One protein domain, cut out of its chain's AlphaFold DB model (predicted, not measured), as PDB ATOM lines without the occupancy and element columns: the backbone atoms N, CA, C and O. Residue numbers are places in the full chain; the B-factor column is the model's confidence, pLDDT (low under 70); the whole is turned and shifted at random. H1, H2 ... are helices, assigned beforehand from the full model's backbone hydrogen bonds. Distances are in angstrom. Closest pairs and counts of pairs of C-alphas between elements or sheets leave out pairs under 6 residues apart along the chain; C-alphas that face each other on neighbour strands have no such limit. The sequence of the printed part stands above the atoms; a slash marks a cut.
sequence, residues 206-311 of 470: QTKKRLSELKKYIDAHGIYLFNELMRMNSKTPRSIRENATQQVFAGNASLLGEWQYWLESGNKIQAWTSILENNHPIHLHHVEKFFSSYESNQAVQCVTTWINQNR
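This is residues 206 to 311 of the 470 residues of the protein "Calpain family cysteine protease" of Aquicella lusitana (UniProt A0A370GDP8). Six short helices form a rounded ball, H1 nearest its middle and H2, H3, H4, H5 and H6 wound round it; residues 206 to 222, without a named element, lie outside. The printed part has 106 residues, with H1 to H6 in chain order and no named strand: all helix. It is compact, radius of gyration of the C-alphas 12.8 A, spanning 33 by 29 by 27 A.

H3, residues 253 to 264, touches H6, residues 298 to 309, about perpendicular at 83 degrees; the closest C-alphas, of Trp 259 and Ala 299, are 5.2 A apart. With residues 253 to 256 alone H3 touches H2, residues 238 to 247; the closest C-alphas, of Thr 245 and Ala 253, are 5.8 A apart. H2 touches H1, residues 223 to 230, at 74 degrees, about perpendicular; closest are C-alphas 225 and 244, 7.0 A. H4, residues 268 to 278, and H5, residues 284 to 292, touch no helix. Every O i to N i+4 pair in H1 to H6 is within hydrogen-bond range.

H3 is 16.7 A long, H6 16.2 A. H1 begins at C-alpha 223 (161.203, 134.277, 96.375); H6 ends at C-alpha 309 (165.330, 146.036, 100.405).

The printed part has no cut and no long link between helices. No printed residue is under 70 in pLDDT.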
ATOM      1  N   GLN A 206     158.906 128.546 101.313       93.00
ATOM      2  CA  GLN A 206     160.075 127.829 101.818       93.00
ATOM      3  C   GLN A 206     159.839 127.098 103.146       93.00
ATOM      4  O   GLN A 206     160.730 126.403 103.612       93.00
ATOM      5  N   THR A 207     158.664 127.220 103.762       90.00
ATOM      6  CA  THR A 207     158.293 126.433 104.953       90.00
ATOM      7  C   THR A 207     157.779 125.038 104.603       90.00
ATOM      8  O   THR A 207     157.660 124.180 105.480       90.00
ATOM      9  N   LYS A 208     157.419 124.822 103.332       87.19
ATOM     10  CA  LYS A 208     156.810 123.576 102.845       87.19
ATOM     11  C   LYS A 208     157.644 122.885 101.790       87.19
ATOM     12  O   LYS A 208     157.592 121.665 101.683       87.19
ATOM     13  N   LYS A 209     158.335 123.665 100.963       92.56
ATOM     14  CA  LYS A 209     158.991 123.159  99.763       92.56
ATOM     15  C   LYS A 209     160.383 123.725  99.629       92.56
ATOM     16  O   LYS A 209     160.626 124.908  99.883       92.56
ATOM     17  N   ARG A 210     161.308 122.880  99.190       94.88
ATOM     18  CA  ARG A 210     162.656 123.326  98.851       94.88
ATOM     19  C   ARG A 210     162.603 124.149  97.569       94.88
ATOM     20  O   ARG A 210     161.873 123.810  96.641       94.88
ATOM     21  N   LEU A 211     163.431 125.188  97.465       94.38
ATOM     22  CA  LEU A 211     163.562 125.927  96.201       94.38
ATOM     23  C   LEU A 211     164.062 125.024  95.060       94.38
ATOM     24  O   LEU A 211     163.655 125.202  93.918       94.38
ATOM     25  N   SER A 212     164.853 123.989  95.367       93.69
ATOM     26  CA  SER A 212     165.294 122.976  94.395       93.69
ATOM     27  C   SER A 212     164.151 122.151  93.783       93.69
ATOM     28  O   SER A 212     164.318 121.560  92.715       93.69
ATOM     29  N   GLU A 213     162.964 122.133  94.398       93.62
ATOM     30  CA  GLU A 213     161.778 121.476  93.837       93.62
ATOM     31  C   GLU A 213     161.074 122.329  92.767       93.62
ATOM     32  O   GLU A 213     160.284 121.800  91.976       93.62
ATOM     33  N   LEU A 214     161.380 123.630  92.677       92.06
ATOM     34  CA  LEU A 214     160.845 124.543  91.662       92.06
ATOM     35  C   LEU A 214     161.517 124.318  90.302       92.06
ATOM     36  O   LEU A 214     162.338 125.100  89.831       92.06
ATOM     37  N   LYS A 215     161.151 123.216  89.640       89.44
ATOM     38  CA  LYS A 215     161.727 122.828  88.342       89.44
ATOM     39  C   LYS A 215     161.185 123.651  87.179       89.44
ATOM     40  O   LYS A 215     161.935 123.974  86.261       89.44
ATOM     41  N   LYS A 216     159.896 123.991  87.204       91.12
ATOM     42  CA  LYS A 216     159.255 124.802  86.158       91.12
ATOM     43  C   LYS A 216     159.550 126.277  86.389       91.12
ATOM     44  O   LYS A 216     159.654 126.690  87.538       91.12
ATOM     45  N   TYR A 217     159.690 127.028  85.303       88.81
ATOM     46  CA  TYR A 217     159.755 128.482  85.358       88.81
ATOM     47  C   TYR A 217     158.435 129.031  85.899       88.81
ATOM     48  O   TYR A 217     157.372 128.651  85.403       88.81
ATOM     49  N   ILE A 218     158.515 129.898  86.904       87.50
ATOM     50  CA  ILE A 218     157.363 130.601  87.467       87.50
ATOM     51  C   ILE A 218     157.596 132.095  87.271       87.50
ATOM     52  O   ILE A 218     158.540 132.660  87.815       87.50
ATOM     53  N   ASP A 219     156.733 132.729  86.484       86.94
ATOM     54  CA  ASP A 219     156.736 134.180  86.327       86.94
ATOM     55  C   ASP A 219     155.968 134.817  87.488       86.94
ATOM     56  O   ASP A 219     154.755 135.010  87.427       86.94
ATOM     57  N   ALA A 220     156.676 135.024  88.596       87.50
ATOM     58  CA  ALA A 220     156.138 135.571  89.835       87.50
ATOM     59  C   ALA A 220     157.166 136.481  90.523       87.50
ATOM     60  O   ALA A 220     158.283 136.666  90.043       87.50
ATOM     61  N   HIS A 221     156.771 137.070  91.650       91.75
ATOM     62  CA  HIS A 221     157.569 138.015  92.431       91.75
ATOM     63  C   HIS A 221     158.297 137.330  93.596       91.75
ATOM     64  O   HIS A 221     158.177 136.122  93.811       91.75
ATOM     65  N   GLY A 222     159.061 138.111  94.363       94.88
ATOM     66  CA  GLY A 222     159.592 137.666  95.648       94.88
ATOM     67  C   GLY A 222     160.575 136.501  95.524       94.88
ATOM     68  O   GLY A 222     161.518 136.526  94.725       94.88
ATOM     69  N   ILE A 223     160.335 135.455  96.315       95.38
ATOM     70  CA  ILE A 223     161.203 134.277  96.375       95.38
ATOM     71  C   ILE A 223     161.253 133.494  95.058       95.38
ATOM     72  O   ILE A 223     162.286 132.907  94.725       95.38
ATOM     73  N   TYR A 224     160.171 133.519  94.276       95.56
ATOM     74  CA  TYR A 224     160.114 132.859  92.976       95.56
ATOM     75  C   TYR A 224     161.069 133.530  91.994       95.56
ATOM     76  O   TYR A 224     161.929 132.853  91.435       95.56
ATOM     77  N   LEU A 225     161.002 134.862  91.866       96.88
ATOM     78  CA  LEU A 225     161.923 135.615  91.012       96.88
ATOM     79  C   LEU A 225     163.377 135.412  91.442       96.88
ATOM     80  O   LEU A 225     164.242 135.239  90.590       96.88
ATOM     81  N   PHE A 226     163.647 135.375  92.748       97.50
ATOM     82  CA  PHE A 226     164.985 135.072  93.251       97.50
ATOM     83  C   PHE A 226     165.472 133.688  92.810       97.50
ATOM     84  O   PHE A 226     166.587 133.564  92.303       97.50
ATOM     85  N   ASN A 227     164.640 132.654  92.940       96.69
ATOM     86  CA  ASN A 227     164.997 131.320  92.467       96.69
ATOM     87  C   ASN A 227     165.289 131.311  90.956       96.69
ATOM     88  O   ASN A 227     166.260 130.690  90.527       96.69
ATOM     89  N   GLU A 228     164.496 132.034  90.156       96.38
ATOM     90  CA  GLU A 228     164.731 132.161  88.715       96.38
ATOM     91  C   GLU A 228     166.019 132.915  88.378       96.38
ATOM     92  O   GLU A 228     166.775 132.471  87.512       96.38
ATOM     93  N   LEU A 229     166.311 134.010  89.087       96.56
ATOM     94  CA  LEU A 229     167.557 134.762  88.938       96.56
ATOM     95  C   LEU A 229     168.768 133.859  89.128       96.56
ATOM     96  O   LEU A 229     169.690 133.930  88.324       96.56
ATOM     97  N   MET A 230     168.753 133.004  90.151       97.00
ATOM     98  CA  MET A 230     169.894 132.164  90.519       97.00
ATOM     99  C   MET A 230     170.133 130.968  89.585       97.00
ATOM    100  O   MET A 230     171.181 130.327  89.666       97.00
ATOM    101  N   ARG A 231     169.188 130.657  88.690       94.50
ATOM    102  CA  ARG A 231     169.317 129.592  87.675       94.50
ATOM    103  C   ARG A 231     169.196 130.105  86.239       94.50
ATOM    104  O   ARG A 231     169.024 129.312  85.306       94.50
ATOM    105  N   MET A 232     169.252 131.423  86.068       94.94
ATOM    106  CA  MET A 232     169.026 132.080  84.792       94.94
ATOM    107  C   MET A 232     170.046 131.626  83.742       94.94
ATOM    108  O   MET A 232     171.244 131.560  83.991       94.94
ATOM    109  N   ASN A 233     169.540 131.312  82.554       92.94
ATOM    110  CA  ASN A 233     170.308 130.910  81.374       92.94
ATOM    111  C   ASN A 233     169.602 131.365  80.080       92.94
ATOM    112  O   ASN A 233     168.517 131.956  80.119       92.94
ATOM    113  N   SER A 234     170.170 131.039  78.917       90.88
ATOM    114  CA  SER A 234     169.627 131.402  77.595       90.88
ATOM    115  C   SER A 234     168.222 130.861  77.284       90.88
ATOM    116  O   SER A 234     167.553 131.400  76.406       90.88
ATOM    117  N   LYS A 235     167.744 129.832  77.999       93.81
ATOM    118  CA  LYS A 235     166.391 129.262  77.859       93.81
ATOM    119  C   LYS A 235     165.371 129.870  78.824       93.81
ATOM    120  O   LYS A 235     164.216 129.450  78.818       93.81
ATOM    121  N   THR A 236     165.780 130.809  79.677       95.44
ATOM    122  CA  THR A 236     164.865 131.482  80.610       95.44
ATOM    123  C   THR A 236     163.795 132.233  79.815       95.44
ATOM    124  O   THR A 236     164.156 132.988  78.907       95.44
ATOM    125  N   PRO A 237     162.497 132.061  80.128       97.06
ATOM    126  CA  PRO A 237     161.418 132.763  79.449       97.06
ATOM    127  C   PRO A 237     161.637 134.272  79.403       97.06
ATOM    128  O   PRO A 237     162.094 134.885  80.370       97.06
ATOM    129  N   ARG A 238     161.274 134.878  78.268       97.12
ATOM    130  CA  ARG A 238     161.424 136.320  78.042       97.12
ATOM    131  C   ARG A 238     160.729 137.147  79.124       97.12
ATOM    132  O   ARG A 238     161.337 138.095  79.604       97.12
ATOM    133  N   SER A 239     159.522 136.755  79.534       97.31
ATOM    134  CA  SER A 239     158.749 137.485  80.543       97.31
ATOM    135  C   SER A 239     159.472 137.546  81.891       97.31
ATOM    136  O   SER A 239     159.625 138.625  82.445       97.31
ATOM    137  N   ILE A 240     160.071 136.440  82.347       97.31
ATOM    138  CA  ILE A 240     160.883 136.395  83.576       97.31
ATOM    139  C   ILE A 240     162.122 137.294  83.467       97.31
ATOM    140  O   ILE A 240     162.476 137.982  84.422       97.31
ATOM    141  N   ARG A 241     162.790 137.323  82.305       97.81
ATOM    142  CA  ARG A 241     163.959 138.196  82.079       97.81
ATOM    143  C   ARG A 241     163.563 139.671  82.083       97.81
ATOM    144  O   ARG A 241     164.261 140.485  82.684       97.81
ATOM    145  N   GLU A 242     162.446 140.021  81.449       97.56
ATOM    146  CA  GLU A 242     161.881 141.373  81.494       97.56
ATOM    147  C   GLU A 242     161.518 141.752  82.936       97.56
ATOM    148  O   GLU A 242     161.903 142.821  83.406       97.56
ATOM    149  N   ASN A 243     160.892 140.834  83.669       97.44
ATOM    150  CA  ASN A 243     160.496 141.024  85.057       97.44
ATOM    151  C   ASN A 243     161.704 141.257  85.987       97.44
ATOM    152  O   ASN A 243     161.742 142.231  86.740       97.44
ATOM    153  N   ALA A 244     162.746 140.429  85.862       98.00
ATOM    154  CA  ALA A 244     164.027 140.604  86.545       98.00
ATOM    155  C   ALA A 244     164.691 141.943  86.195       98.00
ATOM    156  O   ALA A 244     165.162 142.654  87.082       98.00
ATOM    157  N   THR A 245     164.700 142.313  84.911       98.38
ATOM    158  CA  THR A 245     165.270 143.589  84.453       98.38
ATOM    159  C   THR A 245     164.597 144.764  85.154       98.38
ATOM    160  O   THR A 245     165.288 145.655  85.641       98.38
ATOM    161  N   GLN A 246     163.265 144.757  85.246       98.06
ATOM    162  CA  GLN A 246     162.510 145.837  85.879       98.06
ATOM    163  C   GLN A 246     162.689 145.860  87.401       98.06
ATOM    164  O   GLN A 246     163.058 146.893  87.952       98.06
ATOM    165  N   GLN A 247     162.467 144.732  88.081       97.81
ATOM    166  CA  GLN A 247     162.423 144.703  89.548       97.81
ATOM    167  C   GLN A 247     163.802 144.718  90.214       97.81
ATOM    168  O   GLN A 247     163.949 145.281  91.295       97.81
ATOM    169  N   VAL A 248     164.802 144.087  89.597       98.19
ATOM    170  CA  VAL A 248     166.111 143.836  90.225       98.19
ATOM    171  C   VAL A 248     167.166 144.803  89.698       98.19
ATOM    172  O   VAL A 248     168.012 145.278  90.450       98.19
ATOM    173  N   PHE A 249     167.101 145.114  88.400       98.19
ATOM    174  CA  PHE A 249     168.101 145.925  87.702       98.19
ATOM    175  C   PHE A 249     167.571 147.302  87.272       98.19
ATOM    176  O   PHE A 249     168.212 147.972  86.464       98.19
ATOM    177  N   ALA A 250     166.417 147.734  87.797       97.62
ATOM    178  CA  ALA A 250     165.816 149.050  87.552       97.62
ATOM    179  C   ALA A 250     165.707 149.421  86.055       97.62
ATOM    180  O   ALA A 250     165.980 150.550  85.649       97.62
ATOM    181  N   GLY A 251     165.355 148.447  85.213       97.94
ATOM    182  CA  GLY A 251     165.222 148.617  83.765       97.94
ATOM    183  C   GLY A 251     166.529 148.482  82.972       97.94
ATOM    184  O   GLY A 251     166.501 148.551  81.743       97.94
ATOM    185  N   ASN A 252     167.676 148.262  83.625       98.38
ATOM    186  CA  ASN A 252     168.974 148.168  82.958       98.38
ATOM    187  C   ASN A 252     169.264 146.743  82.449       98.38
ATOM    188  O   ASN A 252     169.750 145.878  83.181       98.38
ATOM    189  N   ALA A 253     169.010 146.511  81.160       97.88
ATOM    190  CA  ALA A 253     169.241 145.217  80.514       97.88
ATOM    191  C   ALA A 253     170.726 144.803  80.448       97.88
ATOM    192  O   ALA A 253     171.017 143.606  80.420       97.88
ATOM    193  N   SER A 254     171.668 145.755  80.453       98.25
ATOM    194  CA  SER A 254     173.102 145.436  80.458       98.25
ATOM    195  C   SER A 254     173.513 144.771  81.770       98.25
ATOM    196  O   SER A 254     174.211 143.760  81.740       98.25
ATOM    197  N   LEU A 255     172.997 145.250  82.909       98.31
ATOM    198  CA  LEU A 255     173.258 144.635  84.216       98.31
ATOM    199  C   LEU A 255     172.660 143.227  84.333       98.31
ATOM    200  O   LEU A 255     173.273 142.357  84.949       98.31
ATOM    201  N   LEU A 256     171.514 142.956  83.695       97.88
ATOM    202  CA  LEU A 256     170.997 141.585  83.589       97.88
ATOM    203  C   LEU A 256     171.955 140.687  82.784       97.88
ATOM    204  O   LEU A 256     172.178 139.532  83.146       97.88
ATOM    205  N   GLY A 257     172.523 141.211  81.694       97.50
ATOM    206  CA  GLY A 257     173.539 140.510  80.906       97.50
ATOM    207  C   GLY A 257     174.794 140.195  81.723       97.50
ATOM    208  O   GLY A 257     175.269 139.060  81.703       97.50
ATOM    209  N   GLU A 258     175.285 141.165  82.498       97.50
ATOM    210  CA  GLU A 258     176.406 140.981  83.428       97.50
ATOM    211  C   GLU A 258     176.099 139.950  84.519       97.50
ATOM    212  O   GLU A 258     176.958 139.129  84.841       97.50
ATOM    213  N   TRP A 259     174.878 139.951  85.063       97.50
ATOM    214  CA  TRP A 259     174.424 138.949  86.029       97.50
ATOM    215  C   TRP A 259     174.465 137.538  85.441       97.50
ATOM    216  O   TRP A 259     175.032 136.627  86.047       97.50
ATOM    217  N   GLN A 260     173.901 137.355  84.244       96.88
ATOM    218  CA  GLN A 260     173.900 136.052  83.583       96.88
ATOM    219  C   GLN A 260     175.326 135.581  83.287       96.88
ATOM    220  O   GLN A 260     175.665 134.441  83.593       96.88
ATOM    221  N   TYR A 261     176.176 136.461  82.754       96.19
ATOM    222  CA  TYR A 261     177.581 136.141  82.512       96.19
ATOM    223  C   TYR A 261     178.305 135.757  83.812       96.19
ATOM    224  O   TYR A 261     179.048 134.773  83.865       96.19
ATOM    225  N   TRP A 262     178.057 136.494  84.896       96.31
ATOM    226  CA  TRP A 262     178.625 136.194  86.204       96.31
ATOM    227  C   TRP A 262     178.187 134.817  86.717       96.31
ATOM    228  O   TRP A 262     179.046 134.061  87.175       96.31
ATOM    229  N   LEU A 263     176.909 134.449  86.587       95.62
ATOM    230  CA  LEU A 263     176.402 133.125  86.973       95.62
ATOM    231  C   LEU A 263     176.976 131.988  86.121       95.62
ATOM    232  O   LEU A 263     177.335 130.941  86.659       95.62
ATOM    233  N   GLU A 264     177.060 132.186  84.806       94.56
ATOM    234  CA  GLU A 264     177.558 131.179  83.860       94.56
ATOM    235  C   GLU A 264     179.084 131.000  83.944       94.56
ATOM    236  O   GLU A 264     179.613 129.960  83.552       94.56
ATOM    237  N   SER A 265     179.811 131.981  84.489       92.88
ATOM    238  CA  SER A 265     181.261 131.880  84.670       92.88
ATOM    239  C   SER A 265     181.643 130.953  85.837       92.88
ATOM    240  O   SER A 265     181.281 131.164  86.998       92.88
ATOM    241  N   GLY A 266     182.451 129.933  85.544       91.19
ATOM    242  CA  GLY A 266     182.932 128.971  86.538       91.19
ATOM    243  C   GLY A 266     181.869 127.942  86.938       91.19
ATOM    244  O   GLY A 266     181.103 127.470  86.107       91.19
ATOM    245  N   ASN A 267     181.840 127.559  88.217       94.25
ATOM    246  CA  ASN A 267     180.950 126.518  88.750       94.25
ATOM    247  C   ASN A 267     179.798 127.075  89.613       94.25
ATOM    248  O   ASN A 267     179.235 126.341  90.426       94.25
ATOM    249  N   LYS A 268     179.443 128.360  89.466       95.69
ATOM    250  CA  LYS A 268     178.526 129.059  90.388       95.69
ATOM    251  C   LYS A 268     177.123 128.464  90.418       95.69
ATOM    252  O   LYS A 268     176.587 128.258  91.502       95.69
ATOM    253  N   ILE A 269     176.550 128.124  89.262       94.75
ATOM    254  CA  ILE A 269     175.224 127.480  89.190       94.75
ATOM    255  C   ILE A 269     175.230 126.136  89.936       94.75
ATOM    256  O   ILE A 269     174.314 125.840  90.703       94.75
ATOM    257  N   GLN A 270     176.276 125.325  89.754       95.50
ATOM    258  CA  GLN A 270     176.414 124.038  90.444       95.50
ATOM    259  C   GLN A 270     176.617 124.216  91.955       95.50
ATOM    260  O   GLN A 270     175.992 123.512  92.749       95.50
ATOM    261  N   ALA A 271     177.449 125.176  92.360       96.88
ATOM    262  CA  ALA A 271     177.662 125.516  93.763       96.88
ATOM    263  C   ALA A 271     176.364 126.000  94.430       96.88
ATOM    264  O   ALA A 271     176.026 125.537  95.518       96.88
ATOM    265  N   TRP A 272     175.590 126.855  93.755       96.81
ATOM    266  CA  TRP A 272     174.279 127.287  94.236       96.81
ATOM    267  C   TRP A 272     173.286 126.123  94.340       96.81
ATOM    268  O   TRP A 272     172.577 126.000  95.335       96.81
ATOM    269  N   THR A 273     173.277 125.222  93.356       95.56
ATOM    270  CA  THR A 273     172.407 124.035  93.363       95.56
ATOM    271  C   THR A 273     172.707 123.154  94.577       95.56
ATOM    272  O   THR A 273     171.789 122.766  95.293       95.56
ATOM    273  N   SER A 274     173.989 122.945  94.891       96.25
ATOM    274  CA  SER A 274     174.413 122.241  96.106       96.25
ATOM    275  C   SER A 274     173.930 122.940  97.386       96.25
ATOM    276  O   SER A 274     173.495 122.278  98.328       96.25
ATOM    277  N   ILE A 275     173.921 124.277  97.431       97.25
ATOM    278  CA  ILE A 275     173.342 125.015  98.566       97.25
ATOM    279  C   ILE A 275     171.839 124.724  98.693       97.25
ATOM    280  O   ILE A 275     171.389 124.435  99.801       97.25
ATOM    281  N   LEU A 276     171.079 124.734  97.592       96.19
ATOM    282  CA  LEU A 276     169.639 124.429  97.593       96.19
ATOM    283  C   LEU A 276     169.309 122.982  97.986       96.19
ATOM    284  O   LEU A 276     168.240 122.707  98.531       96.19
ATOM    285  N   GLU A 277     170.187 122.035  97.670       94.44
ATOM    286  CA  GLU A 277     170.010 120.620  98.012       94.44
ATOM    287  C   GLU A 277     170.302 120.345  99.491       94.44
ATOM    288  O   GLU A 277     169.637 119.510 100.111       94.44
ATOM    289  N   ASN A 278     171.255 121.076 100.070       95.81
ATOM    290  CA  ASN A 278     171.725 120.853 101.435       95.81
ATOM    291  C   ASN A 278     171.047 121.743 102.484       95.81
ATOM    292  O   ASN A 278     171.187 121.477 103.675       95.81
ATOM    293  N   ASN A 279     170.312 122.779 102.073       96.06
ATOM    294  CA  ASN A 279     169.702 123.736 102.992       96.06
ATOM    295  C   ASN A 279     168.217 123.927 102.680       96.06
ATOM    296  O   ASN A 279     167.827 124.198 101.545       96.06
ATOM    297  N   HIS A 280     167.386 123.808 103.710       94.12
ATOM    298  CA  HIS A 280     165.968 124.121 103.643       94.12
ATOM    299  C   HIS A 280     165.472 124.554 105.026       94.12
ATOM    300  O   HIS A 280     165.597 123.764 105.967       94.12
ATOM    301  N   PRO A 281     164.899 125.760 105.158       95.56
ATOM    302  CA  PRO A 281     164.760 126.804 104.128       95.56
ATOM    303  C   PRO A 281     166.097 127.470 103.733       95.56
ATOM    304  O   PRO A 281     167.134 127.258 104.366       95.56
ATOM    305  N   ILE A 282     166.086 128.281 102.667       97.06
ATOM    306  CA  ILE A 282     167.204 129.174 102.339       97.06
ATOM    307  C   ILE A 282     167.029 130.495 103.077       97.06
ATOM    308  O   ILE A 282     166.007 131.166 102.943       97.06
ATOM    309  N   HIS A 283     168.070 130.874 103.813       97.00
ATOM    310  CA  HIS A 283     168.156 132.115 104.562       97.00
ATOM    311  C   HIS A 283     169.143 133.089 103.917       97.00
ATOM    312  O   HIS A 283     170.025 132.691 103.152       97.00
ATOM    313  N   LEU A 284     169.035 134.360 104.300       97.31
ATOM    314  CA  LEU A 284     169.869 135.456 103.810       97.31
ATOM    315  C   LEU A 284     171.372 135.147 103.919       97.31
ATOM    316  O   LEU A 284     172.104 135.290 102.944       97.31
ATOM    317  N   HIS A 285     171.812 134.602 105.055       96.75
ATOM    318  CA  HIS A 285     173.224 134.294 105.289       96.75
ATOM    319  C   HIS A 285     173.798 133.226 104.336       96.75
ATOM    320  O   HIS A 285     174.999 133.224 104.065       96.75
ATOM    321  N   HIS A 286     172.967 132.323 103.791       97.44
ATOM    322  CA  HIS A 286     173.419 131.376 102.765       97.44
ATOM    323  C   HIS A 286     173.784 132.112 101.470       97.44
ATOM    324  O   HIS A 286     174.787 131.781 100.835       97.44
ATOM    325  N   VAL A 287     172.994 133.125 101.098       97.25
ATOM    326  CA  VAL A 287     173.237 133.959  99.913       97.25
ATOM    327  C   VAL A 287     174.432 134.873 100.123       97.25
ATOM    328  O   VAL A 287     175.289 134.948  99.251       97.25
ATOM    329  N   GLU A 288     174.545 135.507 101.289       96.56
ATOM    330  CA  GLU A 288     175.696 136.352 101.628       96.56
ATOM    331  C   GLU A 288     177.004 135.557 101.569       96.56
ATOM    332  O   GLU A 288     177.968 135.974 100.924       96.56
ATOM    333  N   LYS A 289     177.018 134.356 102.164       97.06
ATOM    334  CA  LYS A 289     178.166 133.448 102.088       97.06
ATOM    335  C   LYS A 289     178.481 133.067 100.641       97.06
ATOM    336  O   LYS A 289     179.647 133.103 100.246       97.06
ATOM    337  N   PHE A 290     177.464 132.743  99.844       97.38
ATOM    338  CA  PHE A 290     177.641 132.410  98.432       97.38
ATOM    339  C   PHE A 290     178.238 133.585  97.641       97.38
ATOM    340  O   PHE A 290     179.259 133.408  96.985       97.38
ATOM    341  N   PHE A 291     177.678 134.791  97.753       96.75
ATOM    342  CA  PHE A 291     178.172 135.974  97.040       96.75
ATOM    343  C   PHE A 291     179.572 136.398  97.486       96.75
ATOM    344  O   PHE A 291     180.387 136.745  96.639       96.75
ATOM    345  N   SER A 292     179.891 136.297  98.780       95.12
ATOM    346  CA  SER A 292     181.234 136.611  99.297       95.12
ATOM    347  C   SER A 292     182.332 135.659  98.806       95.12
ATOM    348  O   SER A 292     183.511 135.989  98.883       95.12
ATOM    349  N   SER A 293     181.957 134.487  98.281       93.56
ATOM    350  CA  SER A 293     182.907 133.492  97.764       93.56
ATOM    351  C   SER A 293     183.410 133.812  96.351       93.56
ATOM    352  O   SER A 293     184.241 133.078  95.818       93.56
ATOM    353  N   TYR A 294     182.910 134.883  95.727       92.31
ATOM    354  CA  TYR A 294     183.236 135.266  94.358       92.31
ATOM    355  C   TYR A 294     183.497 136.768  94.248       92.31
ATOM    356  O   TYR A 294     183.080 137.557  95.093       92.31
ATOM    357  N   GLU A 295     184.177 137.170  93.174       87.44
ATOM    358  CA  GLU A 295     184.376 138.585  92.870       87.44
ATOM    359  C   GLU A 295     183.020 139.273  92.641       87.44
ATOM    360  O   GLU A 295     182.177 138.798  91.866       87.44
ATOM    361  N   SER A 296     182.802 140.374  93.363       86.06
ATOM    362  CA  SER A 296     181.575 141.165  93.299       86.06
ATOM    363  C   SER A 296     181.646 142.138  92.126       86.06
ATOM    364  O   SER A 296     182.616 142.879  91.990       86.06
ATOM    365  N   ASN A 297     180.600 142.163  91.304       93.25
ATOM    366  CA  ASN A 297     180.399 143.183  90.279       93.25
ATOM    367  C   ASN A 297     179.128 143.997  90.575       93.25
ATOM    368  O   ASN A 297     178.382 143.705  91.516       93.25
ATOM    369  N   GLN A 298     178.869 145.020  89.760       97.06
ATOM    370  CA  GLN A 298     177.703 145.885  89.929       97.06
ATOM    371  C   GLN A 298     176.385 145.093  89.886       97.06
ATOM    372  O   GLN A 298     175.486 145.355  90.685       97.06
ATOM    373  N   ALA A 299     176.279 144.080  89.023       97.31
ATOM    374  CA  ALA A 299     175.093 143.236  88.945       97.31
ATOM    375  C   ALA A 299     174.838 142.449  90.249       97.31
ATOM    376  O   ALA A 299     173.711 142.441  90.741       97.31
ATOM    377  N   VAL A 300     175.871 141.859  90.867       97.25
ATOM    378  CA  VAL A 300     175.764 141.177  92.175       97.25
ATOM    379  C   VAL A 300     175.313 142.148  93.270       97.25
ATOM    380  O   VAL A 300     174.490 141.789  94.116       97.25
ATOM    381  N   GLN A 301     175.803 143.391  93.250       97.50
ATOM    382  CA  GLN A 301     175.376 144.428  94.195       97.50
ATOM    383  C   GLN A 301     173.904 144.810  94.002       97.50
ATOM    384  O   GLN A 301     173.193 144.967  94.996       97.50
ATOM    385  N   CYS A 302     173.420 144.899  92.756       98.25
ATOM    386  CA  CYS A 302     172.000 145.113  92.462       98.25
ATOM    387  C   CYS A 302     171.134 143.979  93.023       98.25
ATOM    388  O   CYS A 302     170.180 144.255  93.748       98.25
ATOM    389  N   VAL A 303     171.503 142.715  92.780       98.12
ATOM    390  CA  VAL A 303     170.766 141.561  93.324       98.12
ATOM    391  C   VAL A 303     170.774 141.569  94.856       98.12
ATOM    392  O   VAL A 303     169.724 141.411  95.474       98.12
ATOM    393  N   THR A 304     171.928 141.813  95.481       97.69
ATOM    394  CA  THR A 304     172.062 141.881  96.950       97.69
ATOM    395  C   THR A 304     171.195 142.994  97.541       97.69
ATOM    396  O   THR A 304     170.477 142.788  98.520       97.69
ATOM    397  N   THR A 305     171.225 144.175  96.922       97.88
ATOM    398  CA  THR A 305     170.425 145.331  97.338       97.88
ATOM    399  C   THR A 305     168.937 145.025  97.224       97.88
ATOM    400  O   THR A 305     168.196 145.255  98.179       97.88
ATOM    401  N   TRP A 306     168.511 144.436  96.104       98.31
ATOM    402  CA  TRP A 306     167.126 144.032  95.883       98.31
ATOM    403  C   TRP A 306     166.649 142.999  96.915       98.31
ATOM    404  O   TRP A 306     165.577 143.190  97.491       98.31
ATOM    405  N   ILE A 307     167.451 141.966  97.216       98.12
ATOM    406  CA  ILE A 307     167.133 140.948  98.238       98.12
ATOM    407  C   ILE A 307     166.884 141.598  99.601       98.12
ATOM    408  O   ILE A 307     165.884 141.293 100.252       98.12
ATOM    409  N   ASN A 308     167.771 142.506 100.016       97.38
ATOM    410  CA  ASN A 308     167.706 143.155 101.323       97.38
ATOM    411  C   ASN A 308     166.553 144.159 101.425       97.38
ATOM    412  O   ASN A 308     165.802 144.141 102.399       97.38
ATOM    413  N   GLN A 309     166.384 145.017 100.416       97.44
ATOM    414  CA  GLN A 309     165.330 146.036 100.405       97.44
ATOM    415  C   GLN A 309     163.931 145.414 100.375       97.44
ATOM    416  O   GLN A 309     163.040 145.886 101.076       97.44
ATOM    417  N   ASN A 310     163.754 144.334  99.610       97.75
ATOM    418  CA  ASN A 310     162.467 143.654  99.459       97.75
ATOM    419  C   ASN A 310     162.293 142.475 100.424       97.75
ATOM    420  O   ASN A 310     161.302 141.759 100.325       97.75
ATOM    421  N   ARG A 311     163.244 142.255 101.346       97.62
ATOM    422  CA  ARG A 311     163.219 141.170 102.345       97.62
ATOM    423  C   ARG A 311     162.885 139.812 101.725       97.62
ATOM    424  O   ARG A 311     162.025 139.084 102.209       97.62
TER     425      ARG A 311